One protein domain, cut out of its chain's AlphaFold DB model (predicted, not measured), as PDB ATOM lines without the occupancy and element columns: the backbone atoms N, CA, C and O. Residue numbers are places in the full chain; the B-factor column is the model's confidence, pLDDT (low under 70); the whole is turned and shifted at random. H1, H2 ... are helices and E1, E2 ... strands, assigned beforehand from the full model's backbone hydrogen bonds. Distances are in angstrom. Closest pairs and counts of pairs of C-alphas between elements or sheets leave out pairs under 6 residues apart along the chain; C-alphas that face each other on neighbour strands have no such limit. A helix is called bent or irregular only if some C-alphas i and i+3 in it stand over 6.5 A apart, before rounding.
ATOM      1  N   TYR A 130      59.531 -65.499  -5.962       78.44
ATOM      2  CA  TYR A 130      58.375 -66.283  -5.537       78.44
ATOM      3  C   TYR A 130      58.630 -67.767  -5.748       78.44
ATOM      4  O   TYR A 130      59.231 -68.196  -6.731       78.44
ATOM      5  N   SER A 131      58.163 -68.582  -4.807       80.88
ATOM      6  CA  SER A 131      58.121 -70.021  -5.030       80.88
ATOM      7  C   SER A 131      57.094 -70.376  -6.104       80.88
ATOM      8  O   SER A 131      56.026 -69.768  -6.188       80.88
ATOM      9  N   LYS A 132      57.363 -71.447  -6.854       77.94
ATOM     10  CA  LYS A 132      56.455 -71.961  -7.892       77.94
ATOM     11  C   LYS A 132      55.035 -72.230  -7.371       77.94
ATOM     12  O   LYS A 132      54.064 -72.046  -8.090       77.94
ATOM     13  N   SER A 133      54.905 -72.646  -6.107       75.56
ATOM     14  CA  SER A 133      53.603 -72.857  -5.457       75.56
ATOM     15  C   SER A 133      52.800 -71.558  -5.342       75.56
ATOM     16  O   SER A 133      51.601 -71.547  -5.611       75.56
ATOM     17  N   VAL A 134      53.462 -70.452  -4.991       73.81
ATOM     18  CA  VAL A 134      52.826 -69.131  -4.918       73.81
ATOM     19  C   VAL A 134      52.427 -68.644  -6.307       73.81
ATOM     20  O   VAL A 134      51.310 -68.165  -6.475       73.81
ATOM     21  N   GLU A 135      53.289 -68.823  -7.307       67.69
ATOM     22  CA  GLU A 135      52.994 -68.433  -8.692       67.69
ATOM     23  C   GLU A 135      51.778 -69.178  -9.259       67.69
ATOM     24  O   GLU A 135      50.899 -68.562  -9.854       67.69
ATOM     25  N   VAL A 136      51.677 -70.491  -9.021       66.75
ATOM     26  CA  VAL A 136      50.534 -71.306  -9.472       66.75
ATOM     27  C   VAL A 136      49.232 -70.855  -8.803       66.75
ATOM     28  O   VAL A 136      48.201 -70.712  -9.467       66.75
ATOM     29  N   LYS A 137      49.276 -70.595  -7.492       65.50
ATOM     30  CA  LYS A 137      48.097 -70.194  -6.717       65.50
ATOM     31  C   LYS A 137      47.679 -68.751  -6.944       65.50
ATOM     32  O   LYS A 137      46.535 -68.431  -6.664       65.50
ATOM     33  N   ALA A 138      48.531 -67.898  -7.516       56.31
ATOM     34  CA  ALA A 138      48.211 -66.505  -7.840       56.31
ATOM     35  C   ALA A 138      47.056 -66.338  -8.857       56.31
ATOM     36  O   ALA A 138      46.703 -65.222  -9.223       56.31
ATOM     37  N   THR A 139      46.443 -67.428  -9.319       53.84
ATOM     38  CA  THR A 139      45.185 -67.426 -10.077       53.84
ATOM     39  C   THR A 139      43.938 -67.415  -9.173       53.84
ATOM     40  O   THR A 139      42.863 -66.994  -9.613       53.84
ATOM     41  N   GLU A 140      44.077 -67.782  -7.899       57.44
ATOM     42  CA  GLU A 140      43.018 -67.835  -6.889       57.44
ATOM     43  C   GLU A 140      42.838 -66.484  -6.186       57.44
ATOM     44  O   GLU A 140      43.802 -65.789  -5.868       57.44
ATOM     45  N   SER A 141      41.592 -66.114  -5.882       55.12
ATOM     46  CA  SER A 141      41.235 -64.800  -5.324       55.12
ATOM     47  C   SER A 141      42.031 -64.435  -4.064       55.12
ATOM     48  O   SER A 141      42.492 -63.309  -3.931       55.12
ATOM     49  N   TYR A 142      42.253 -65.387  -3.155       56.06
ATOM     50  CA  TYR A 142      42.950 -65.132  -1.886       56.06
ATOM     51  C   TYR A 142      44.482 -65.060  -2.009       56.06
ATOM     52  O   TYR A 142      45.160 -64.632  -1.079       56.06
ATOM     53  N   HIS A 143      45.022 -65.377  -3.187       57.59
ATOM     54  CA  HIS A 143      46.454 -65.376  -3.490       57.59
ATOM     55  C   HIS A 143      46.834 -64.290  -4.522       57.59
ATOM     56  O   HIS A 143      48.003 -64.148  -4.877       57.59
ATOM     57  N   LYS A 144      45.863 -63.497  -4.998       60.56
ATOM     58  CA  LYS A 144      45.997 -62.492  -6.072       60.56
ATOM     59  C   LYS A 144      46.492 -61.110  -5.620       60.56
ATOM     60  O   LYS A 144      46.239 -60.111  -6.288       60.56
ATOM     61  N   THR A 145      47.212 -61.016  -4.504       60.50
ATOM     62  CA  THR A 145      47.755 -59.721  -4.057       60.50
ATOM     63  C   THR A 145      48.863 -59.230  -5.004       60.50
ATOM     64  O   THR A 145      49.699 -60.030  -5.435       60.50
ATOM     65  N   PRO A 146      48.925 -57.929  -5.346       58.47
ATOM     66  CA  PRO A 146      50.022 -57.390  -6.147       58.47
ATOM     67  C   PRO A 146      51.331 -57.345  -5.343       58.47
ATOM     68  O   PRO A 146      51.325 -57.133  -4.130       58.47
ATOM     69  N   VAL A 147      52.476 -57.460  -6.023       57.50
ATOM     70  CA  VAL A 147      53.826 -57.465  -5.409       57.50
ATOM     71  C   VAL A 147      54.069 -56.252  -4.499       57.50
ATOM     72  O   VAL A 147      54.750 -56.338  -3.478       57.50
ATOM     73  N   GLN A 148      53.524 -55.093  -4.857       52.91
ATOM     74  CA  GLN A 148      53.618 -53.863  -4.072       52.91
ATOM     75  C   GLN A 148      52.893 -53.997  -2.728       52.91
ATOM     76  O   GLN A 148      53.381 -53.493  -1.717       52.91
ATOM     77  N   PHE A 149      51.760 -54.701  -2.704       60.16
ATOM     78  CA  PHE A 149      51.024 -54.985  -1.479       60.16
ATOM     79  C   PHE A 149      51.761 -56.007  -0.605       60.16
ATOM     80  O   PHE A 149      51.803 -55.856   0.617       60.16
ATOM     81  N   ASP A 150      52.431 -56.983  -1.220       65.44
ATOM     82  CA  ASP A 150      53.279 -57.934  -0.498       65.44
ATOM     83  C   ASP A 150      54.426 -57.195   0.221       65.44
ATOM     84  O   ASP A 150      54.623 -57.343   1.428       65.44
ATOM     85  N   LYS A 151      55.097 -56.266  -0.474       61.66
ATOM     86  CA  LYS A 151      56.119 -55.381   0.120       61.66
ATOM     87  C   LYS A 151      55.561 -54.472   1.215       61.66
ATOM     88  O   LYS A 151      56.215 -54.269   2.240       61.66
ATOM     89  N   TYR A 152      54.368 -53.915   1.008       65.12
ATOM     90  CA  TYR A 152      53.689 -53.105   2.017       65.12
ATOM     91  C   TYR A 152      53.433 -53.917   3.290       65.12
ATOM     92  O   TYR A 152      53.749 -53.441   4.380       65.12
ATOM     93  N   THR A 153      52.945 -55.151   3.148       66.44
ATOM     94  CA  THR A 153      52.711 -56.090   4.252       66.44
ATOM     95  C   THR A 153      54.010 -56.410   4.986       66.44
ATOM     96  O   THR A 153      54.051 -56.338   6.211       66.44
ATOM     97  N   MET A 154      55.099 -56.663   4.256       72.94
ATOM     98  CA  MET A 154      56.417 -56.919   4.850       72.94
ATOM     99  C   MET A 154      57.003 -55.710   5.596       72.94
ATOM    100  O   MET A 154      57.771 -55.871   6.540       72.94
ATOM    101  N   THR A 155      56.650 -54.491   5.182       69.00
ATOM    102  CA  THR A 155      57.180 -53.249   5.771       69.00
ATOM    103  C   THR A 155      56.346 -52.771   6.959       69.00
ATOM    104  O   THR A 155      56.888 -52.289   7.951       69.00
ATOM    105  N   ASN A 156      55.021 -52.876   6.856       65.00
ATOM    106  CA  ASN A 156      54.086 -52.237   7.784       65.00
ATOM    107  C   ASN A 156      53.341 -53.232   8.672       65.00
ATOM    108  O   ASN A 156      52.816 -52.829   9.710       65.00
ATOM    109  N   GLY A 157      53.301 -54.510   8.288       71.50
ATOM    110  CA  GLY A 157      52.608 -55.563   9.016       71.50
ATOM    111  C   GLY A 157      53.248 -55.912  10.359       71.50
ATOM    112  O   GLY A 157      54.323 -55.434  10.738       71.50
ATOM    113  N   SER A 158      52.551 -56.758  11.108       82.19
ATOM    114  CA  SER A 158      53.115 -57.465  12.256       82.19
ATOM    115  C   SER A 158      54.008 -58.605  11.769       82.19
ATOM    116  O   SER A 158      53.725 -59.208  10.736       82.19
ATOM    117  N   MET A 159      55.066 -58.921  12.517       92.50
ATOM    118  CA  MET A 159      56.069 -59.902  12.094       92.50
ATOM    119  C   MET A 159      56.421 -60.912  13.190       92.50
ATOM    120  O   MET A 159      56.469 -60.558  14.368       92.50
ATOM    121  N   ILE A 160      56.723 -62.151  12.791       92.56
ATOM    122  CA  ILE A 160      57.352 -63.182  13.630       92.56
ATOM    123  C   ILE A 160      58.618 -63.661  12.925       92.56
ATOM    124  O   ILE A 160      58.560 -64.117  11.785       92.56
ATOM    125  N   LYS A 161      59.759 -63.620  13.618       92.00
ATOM    126  CA  LYS A 161      60.996 -64.262  13.160       92.00
ATOM    127  C   LYS A 161      61.059 -65.685  13.712       92.00
ATOM    128  O   LYS A 161      60.954 -65.876  14.921       92.00
ATOM    129  N   ARG A 162      61.215 -66.676  12.836       91.06
ATOM    130  CA  ARG A 162      61.337 -68.094  13.193       91.06
ATOM    131  C   ARG A 162      62.807 -68.493  13.330       91.06
ATOM    132  O   ARG A 162      63.690 -67.889  12.721       91.06
ATOM    133  N   ASN A 163      63.060 -69.551  14.098       90.56
ATOM    134  CA  ASN A 163      64.414 -70.074  14.322       90.56
ATOM    135  C   ASN A 163      65.029 -70.713  13.063       90.56
ATOM    136  O   ASN A 163      66.245 -70.799  12.953       90.56
ATOM    137  N   ASP A 164      64.201 -71.132  12.103       86.38
ATOM    138  CA  ASP A 164      64.615 -71.738  10.829       86.38
ATOM    139  C   ASP A 164      64.912 -70.706   9.719       86.38
ATOM    140  O   ASP A 164      65.090 -71.063   8.552       86.38
ATOM    141  N   GLY A 165      64.957 -69.418  10.075       85.12
ATOM    142  CA  GLY A 165      65.235 -68.320   9.152       85.12
ATOM    143  C   GLY A 165      64.021 -67.830   8.360       85.12
ATOM    144  O   GLY A 165      64.172 -66.922   7.540       85.12
ATOM    145  N   ARG A 166      62.820 -68.380   8.593       92.12
ATOM    146  CA  ARG A 166      61.580 -67.817   8.043       92.12
ATOM    147  C   ARG A 166      61.147 -66.563   8.798       92.12
ATOM    148  O   ARG A 166      61.360 -66.429  10.006       92.12
ATOM    149  N   ILE A 167      60.486 -65.664   8.082       90.88
ATOM    150  CA  ILE A 167      59.803 -64.505   8.646       90.88
ATOM    151  C   ILE A 167      58.347 -64.547   8.188       90.88
ATOM    152  O   ILE A 167      58.071 -64.598   6.992       90.88
ATOM    153  N   GLU A 168      57.435 -64.536   9.155       95.31
ATOM    154  CA  GLU A 168      55.993 -64.477   8.928       95.31
ATOM    155  C   GLU A 168      55.540 -63.021   9.048       95.31
ATOM    156  O   GLU A 168      55.773 -62.393  10.083       95.31
ATOM    157  N   TYR A 169      54.877 -62.493   8.027       88.25
ATOM    158  CA  TYR A 169      54.297 -61.155   8.001       88.25
ATOM    159  C   TYR A 169      52.777 -61.243   7.942       88.25
ATOM    160  O   TYR A 169      52.220 -62.040   7.190       88.25
ATOM    161  N   MET A 170      52.102 -60.417   8.737       90.00
ATOM    162  CA  MET A 170      50.646 -60.393   8.838       90.00
ATOM    163  C   MET A 170      50.130 -58.961   8.846       90.00
ATOM    164  O   MET A 170      50.645 -58.117   9.582       90.00
ATOM    165  N   ILE A 171      49.065 -58.699   8.099       82.25
ATOM    166  CA  ILE A 171      48.332 -57.433   8.178       82.25
ATOM    167  C   ILE A 171      46.835 -57.684   8.030       82.25
ATOM    168  O   ILE A 171      46.407 -58.522   7.232       82.25
ATOM    169  N   ARG A 172      46.022 -56.987   8.824       80.88
ATOM    170  CA  ARG A 172      44.564 -57.074   8.709       80.88
ATOM    171  C   ARG A 172      44.096 -56.348   7.457       80.88
ATOM    172  O   ARG A 172      44.661 -55.337   7.048       80.88
ATOM    173  N   GLY A 173      43.019 -56.840   6.872       68.94
ATOM    174  CA  GLY A 173      42.397 -56.181   5.737       68.94
ATOM    175  C   GLY A 173      41.142 -56.897   5.281       68.94
ATOM    176  O   GLY A 173      40.553 -57.681   6.029       68.94
ATOM    177  N   TYR A 174      40.740 -56.602   4.051       64.06
ATOM    178  CA  TYR A 174      39.501 -57.093   3.473       64.06
ATOM    179  C   TYR A 174      39.752 -57.714   2.104       64.06
ATOM    180  O   TYR A 174      40.585 -57.225   1.345       64.06
ATOM    181  N   VAL A 175      39.010 -58.775   1.797       60.84
ATOM    182  CA  VAL A 175      38.862 -59.330   0.448       60.84
ATOM    183  C   VAL A 175      37.375 -59.510   0.193       60.84
ATOM    184  O   VAL A 175      36.702 -60.224   0.931       60.84
ATOM    185  N   ASN A 176      36.841 -58.846  -0.831       58.31
ATOM    186  CA  ASN A 176      35.425 -58.925  -1.219       58.31
ATOM    187  C   ASN A 176      34.465 -58.661  -0.047       58.31
ATOM    188  O   ASN A 176      33.532 -59.421   0.200       58.31
ATOM    189  N   GLY A 177      34.757 -57.612   0.731       52.28
ATOM    190  CA  GLY A 177      33.982 -57.223   1.913       52.28
ATOM    191  C   GLY A 177      34.168 -58.128   3.137       52.28
ATOM    192  O   GLY A 177      33.656 -57.812   4.207       52.28
ATOM    193  N   LYS A 178      34.925 -59.227   3.028       60.66
ATOM    194  CA  LYS A 178      35.226 -60.114   4.155       60.66
ATOM    195  C   LYS A 178      36.473 -59.632   4.875       60.66
ATOM    196  O   LYS A 178      37.528 -59.531   4.261       60.66
ATOM    197  N   GLU A 179      36.344 -59.367   6.169       73.81
ATOM    198  CA  GLU A 179      37.462 -59.053   7.061       73.81
ATOM    199  C   GLU A 179      38.355 -60.288   7.260       73.81
ATOM    200  O   GLU A 179      37.860 -61.411   7.402       73.81
ATOM    201  N   GLY A 180      39.669 -60.093   7.323       80.31
ATOM    202  CA  GLY A 180      40.625 -61.175   7.535       80.31
ATOM    203  C   GLY A 180      42.061 -60.695   7.677       80.31
ATOM    204  O   GLY A 180      42.310 -59.544   8.048       80.31
ATOM    205  N   VAL A 181      42.995 -61.609   7.436       84.38
ATOM    206  CA  VAL A 181      44.437 -61.400   7.574       84.38
ATOM    207  C   VAL A 181      45.130 -61.829   6.290       84.38
ATOM    208  O   VAL A 181      44.994 -62.973   5.866       84.38
ATOM    209  N   TYR A 182      45.911 -60.922   5.716       83.75
ATOM    210  CA  TYR A 182      46.911 -61.267   4.716       83.75
ATOM    211  C   TYR A 182      48.136 -61.823   5.431       83.75
ATOM    212  O   TYR A 182      48.673 -61.167   6.326       83.75
ATOM    213  N   HIS A 183      48.561 -63.022   5.054       93.12
ATOM    214  CA  HIS A 183      49.699 -63.720   5.635       93.12
ATOM    215  C   HIS A 183      50.743 -63.979   4.550       93.12
ATOM    216  O   HIS A 183      50.398 -64.502   3.497       93.12
ATOM    217  N   ILE A 184      52.002 -63.612   4.797       90.81
ATOM    218  CA  ILE A 184      53.131 -63.828   3.882       90.81
ATOM    219  C   ILE A 184      54.277 -64.470   4.652       90.81
ATOM    220  O   ILE A 184      54.716 -63.933   5.667       90.81
ATOM    221  N   THR A 185      54.823 -65.561   4.122       93.75
ATOM    222  CA  THR A 185      56.044 -66.180   4.645       93.75
ATOM    223  C   THR A 185      57.199 -65.929   3.693       93.75
ATOM    224  O   THR A 185      57.136 -66.276   2.508       93.75
ATOM    225  N   VAL A 186      58.286 -65.386   4.231       89.75
ATOM    226  CA  VAL A 186      59.521 -65.104   3.495       89.75
ATOM    227  C   VAL A 186      60.670 -65.909   4.080       89.75
ATOM    228  O   VAL A 186      60.779 -66.080   5.294       89.75
ATOM    229  N   ARG A 187      61.551 -66.394   3.210       86.94
ATOM    230  CA  ARG A 187      62.828 -67.015   3.555       86.94
ATOM    231  C   ARG A 187      63.950 -66.246   2.862       86.94
ATOM    232  O   ARG A 187      63.723 -65.662   1.809       86.94
ATOM    233  N   ASN A 188      65.150 -66.249   3.442       79.38
ATOM    234  CA  ASN A 188      66.334 -65.614   2.849       79.38
ATOM    235  C   ASN A 188      66.089 -64.149   2.431       79.38
ATOM    236  O   ASN A 188      66.528 -63.725   1.373       79.38
ATOM    237  N   GLU A 189      65.357 -63.398   3.260       71.62
ATOM    238  CA  GLU A 189      65.070 -61.960   3.109       71.62
ATOM    239  C   GLU A 189      64.127 -61.558   1.960       71.62
ATOM    240  O   GLU A 189      63.337 -60.631   2.143       71.62
ATOM    241  N   ASN A 190      64.145 -62.241   0.813       75.19
ATOM    242  CA  ASN A 190      63.370 -61.845  -0.369       75.19
ATOM    243  C   ASN A 190      62.625 -62.983  -1.086       75.19
ATOM    244  O   ASN A 190      61.931 -62.708  -2.066       75.19
ATOM    245  N   TYR A 191      62.729 -64.230  -0.614       83.88
ATOM    246  CA  TYR A 191      62.078 -65.379  -1.242       83.88
ATOM    247  C   TYR A 191      60.727 -65.694  -0.583       83.88
ATOM    248  O   TYR A 191      60.660 -66.247   0.519       83.88
ATOM    249  N   VAL A 192      59.633 -65.338  -1.256       85.94
ATOM    250  CA  VAL A 192      58.251 -65.543  -0.810       85.94
ATOM    251  C   VAL A 192      57.825 -66.988  -1.073       85.94
ATOM    252  O   VAL A 192      57.616 -67.414  -2.213       85.94
ATOM    253  N   ILE A 193      57.652 -67.754   0.003       88.75
ATOM    254  CA  ILE A 193      57.288 -69.181  -0.060       88.75
ATOM    255  C   ILE A 193      55.810 -69.442   0.225       88.75
ATOM    256  O   ILE A 193      55.302 -70.518  -0.085       88.75
ATOM    257  N   HIS A 194      55.113 -68.465   0.797       90.44
ATOM    258  CA  HIS A 194      53.682 -68.530   1.045       90.44
ATOM    259  C   HIS A 194      53.095 -67.125   1.025       90.44
ATOM    260  O   HIS A 194      53.702 -66.191   1.549       90.44
ATOM    261  N   LYS A 195      51.901 -67.001   0.450       87.25
ATOM    262  CA  LYS A 195      51.027 -65.859   0.667       87.25
ATOM    263  C   LYS A 195      49.574 -66.277   0.537       87.25
ATOM    264  O   LYS A 195      49.281 -67.086  -0.338       87.25
ATOM    265  N   ASP A 196      48.706 -65.751   1.388       85.94
ATOM    266  CA  ASP A 196      47.274 -66.050   1.365       85.94
ATOM    267  C   ASP A 196      46.480 -64.986   2.141       85.94
ATOM    268  O   ASP A 196      47.038 -64.233   2.948       85.94
ATOM    269  N   PHE A 197      45.168 -64.951   1.929       81.44
ATOM    270  CA  PHE A 197      44.223 -64.209   2.750       81.44
ATOM    271  C   PHE A 197      43.316 -65.171   3.511       81.44
ATOM    272  O   PHE A 197      42.543 -65.933   2.932       81.44
ATOM    273  N   ILE A 198      43.352 -65.073   4.835       88.75
ATOM    274  CA  ILE A 198      42.578 -65.925   5.727       88.75
ATOM    275  C   ILE A 198      41.442 -65.088   6.327       88.75
ATOM    276  O   ILE A 198      41.714 -64.132   7.062       88.75
ATOM    277  N   PRO A 199      40.165 -65.430   6.069       84.44
ATOM    278  CA  PRO A 199      39.035 -64.746   6.684       84.44
ATOM    279  C   PRO A 199      39.121 -64.764   8.213       84.44
ATOM    280  O   PRO A 199      39.519 -65.760   8.816       84.44
ATOM    281  N   LYS A 200      38.681 -63.687   8.868       85.88
ATOM    282  CA  LYS A 200      38.721 -63.548  10.335       85.88
ATOM    283  C   LYS A 200      37.996 -64.681  11.057       85.88
ATOM    284  O   LYS A 200      38.461 -65.121  12.106       85.88
ATOM    285  N   SER A 201      36.901 -65.174  10.476       87.69
ATOM    286  CA  SER A 201      36.150 -66.327  10.985       87.69
ATOM    287  C   SER A 201      36.986 -67.609  11.051       87.69
ATOM    288  O   SER A 201      36.731 -68.447  11.909       87.69
ATOM    289  N   ASP A 202      38.000 -67.749  10.193       92.56
ATOM    290  CA  ASP A 202      38.891 -68.912  10.142       92.56
ATOM    291  C   ASP A 202      40.279 -68.646  10.756       92.56
ATOM    292  O   ASP A 202      41.042 -69.572  11.046       92.56
ATOM    293  N   TRP A 203      40.609 -67.378  11.026       93.75
ATOM    294  CA  TRP A 203      41.929 -66.986  11.519       93.75
ATOM    295  C   TRP A 203      42.329 -67.714  12.800       93.75
ATOM    296  O   TRP A 203      43.475 -68.130  12.932       93.75
ATOM    297  N   ASN A 204      41.402 -67.916  13.743       95.25
ATOM    298  CA  ASN A 204      41.738 -68.573  15.007       95.25
ATOM    299  C   ASN A 204      42.195 -70.027  14.805       95.25
ATOM    300  O   ASN A 204      43.156 -70.466  15.431       95.25
ATOM    301  N   ARG A 205      41.549 -70.766  13.896       96.94
ATOM    302  CA  ARG A 205      41.957 -72.132  13.547       96.94
ATOM    303  C   ARG A 205      43.307 -72.119  12.832       96.94
ATOM    304  O   ARG A 205      44.212 -72.867  13.199       96.94
ATOM    305  N   TYR A 206      43.451 -71.242  11.839       95.94
ATOM    306  CA  TYR A 206      44.665 -71.127  11.038       95.94
ATOM    307  C   TYR A 206      45.886 -70.719  11.877       95.94
ATOM    308  O   TYR A 206      46.941 -71.346  11.766       95.94
ATOM    309  N   ARG A 207      45.754 -69.716  12.758       96.19
ATOM    310  CA  ARG A 207      46.859 -69.232  13.596       96.19
ATOM    311  C   ARG A 207      47.337 -70.282  14.592       96.19
ATOM    312  O   ARG A 207      48.518 -70.296  14.890       96.19
ATOM    313  N   ILE A 208      46.452 -71.134  15.121       96.00
ATOM    314  CA  ILE A 208      46.843 -72.164  16.095       96.00
ATOM    315  C   ILE A 208      47.694 -73.211  15.385       96.00
ATOM    316  O   ILE A 208      48.785 -73.524  15.843       96.00
ATOM    317  N   LYS A 209      47.231 -73.684  14.221       95.88
ATOM    318  CA  LYS A 209      47.964 -74.655  13.401       95.88
ATOM    319  C   LYS A 209      49.350 -74.150  12.986       95.88
ATOM    320  O   LYS A 209      50.283 -74.940  12.919       95.88
ATOM    321  N   ASN A 210      49.461 -72.863  12.667       93.56
ATOM    322  CA  ASN A 210      50.692 -72.262  12.152       93.56
ATOM    323  C   ASN A 210      51.465 -71.456  13.212       93.56
ATOM    324  O   ASN A 210      52.437 -70.789  12.871       93.56
ATOM    325  N   GLU A 211      51.038 -71.487  14.477       95.50
ATOM    326  CA  GLU A 211      51.638 -70.735  15.590       95.50
ATOM    327  C   GLU A 211      51.838 -69.235  15.278       95.50
ATOM    328  O   GLU A 211      52.941 -68.698  15.383       95.50
ATOM    329  N   LEU A 212      50.778 -68.562  14.821       96.25
ATOM    330  CA  LEU A 212      50.778 -67.146  14.425       96.25
ATOM    331  C   LEU A 212      50.123 -66.247  15.485       96.25
ATOM    332  O   LEU A 212      49.521 -66.717  16.455       96.25
ATOM    333  N   LEU A 213      50.226 -64.929  15.288       93.19
ATOM    334  CA  LEU A 213      49.678 -63.934  16.210       93.19
ATOM    335  C   LEU A 213      48.149 -64.029  16.337       93.19
ATOM    336  O   LEU A 213      47.420 -64.301  15.380       93.19
ATOM    337  N   ASP A 214      47.651 -63.718  17.533       95.38
ATOM    338  CA  ASP A 214      46.224 -63.466  17.741       95.38
ATOM    339  C   ASP A 214      45.751 -62.309  16.855       95.38
ATOM    340  O   ASP A 214      46.469 -61.323  16.699       95.38
ATOM    341  N   TYR A 215      44.515 -62.386  16.342       89.88
ATOM    342  CA  TYR A 215      43.950 -61.374  15.433       89.88
ATOM    343  C   TYR A 215      44.122 -59.937  15.952       89.88
ATOM    344  O   TYR A 215      44.509 -59.031  15.218       89.88
ATOM    345  N   ASN A 216      43.887 -59.736  17.251       90.44
ATOM    346  CA  ASN A 216      43.936 -58.423  17.899       90.44
ATOM    347  C   ASN A 216      45.361 -57.875  18.091       90.44
ATOM    348  O   ASN A 216      45.516 -56.709  18.440       90.44
ATOM    349  N   LYS A 217      46.395 -58.699  17.881       90.06
ATOM    350  CA  LYS A 217      47.814 -58.309  17.940       90.06
ATOM    351  C   LYS A 217      48.390 -57.991  16.553       90.06
ATOM    352  O   LYS A 217      49.573 -57.670  16.429       90.06
ATOM    353  N   ILE A 218      47.577 -58.109  15.504       77.31
ATOM    354  CA  ILE A 218      47.966 -57.826  14.122       77.31
ATOM    355  C   ILE A 218      47.597 -56.377  13.803       77.31
ATOM    356  O   ILE A 218      46.536 -55.910  14.215       77.31
TER     357      ILE A 218
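What this domain is: This is residues 130 to 218 of the 219 residues of an uncharacterized protein of Fusobacterium sp. CAG:649 (UniProt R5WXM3). A twisted sheet of four strands forms the core, with H2 crossing one face and H3 on the opposite face, while H1 sits by the edge strand E4. The far end of the hairpin E2 and E3 swings aside where E2 bends. The printed part has 89 residues, with three named helices and four named strands in the order H1 H2 E1 E2 E3 E4 H3; the sheet, E1 E2 E3 E4, is antiparallel, and the class is mixed. It is compact, with a radius of gyration of the C-alphas of 12.1 A and spans of 31 by 30 by 23 A.

Where its parts are: E1 is residues 158 to 161, E2 166 to 175 (25.4 A), E3 178 to 187 (28.5 A) and E4 191 to 199 (24.4 A). H1 is residues 132 to 137, from C-alpha 132 at (56.455, -71.961, -7.892). H2 is residues 147 to 156, 14.2 A long. H3 is residues 200 to 209, 14.8 A long, ending at C-alpha 209 at (47.964, -74.655, 13.401); it is irregular, with C-alphas 201 and 204 7.2 A apart.

How they stand to each other: The strands form a meander, each the antiparallel neighbour of the one before, in three hairpins. N 160 and O 168 are 2.9 A apart in E1 and E2, N 169 and O 184 2.8 A in E2 and E3, and N 183 and O 196 2.9 A in E3 and E4, each within hydrogen-bond range. E2 bends by 69 degrees at residue 172. H2 is on the sheet at a height of 8.7 A, over E2 and E3 and only just not over E4, on which 2 of its C-alphas fall; it runs across the strands, at 74 degrees to E2 on the local plane. The closest C-alphas of H2 and E2, Met 154 and Tyr 169, are 5.7 A apart. H3, on the opposite face, is over E4 at a height of 7.2 A and runs along the strands, at 25 degrees to E4 on the local plane; the closest C-alphas of H3 and E3, Lys 200 and Gly 180, are 4.1 A apart. H1 only grazes the sheet, the closest C-alphas of H1 and E4, Val 134 and His 194, being 6.1 A apart. H1 and H2 have every O i to N i+4 pair within hydrogen-bond range, H3 4 of 6.

The domain as a whole: The C-alphas farthest apart, Asn 163 and Gly 177, are 35.3 A apart. The printed part has no cut and no long link. Its mean pLDDT is 79.2; residues 135 to 153, 155 to 156 and 173 to 178 are under 70.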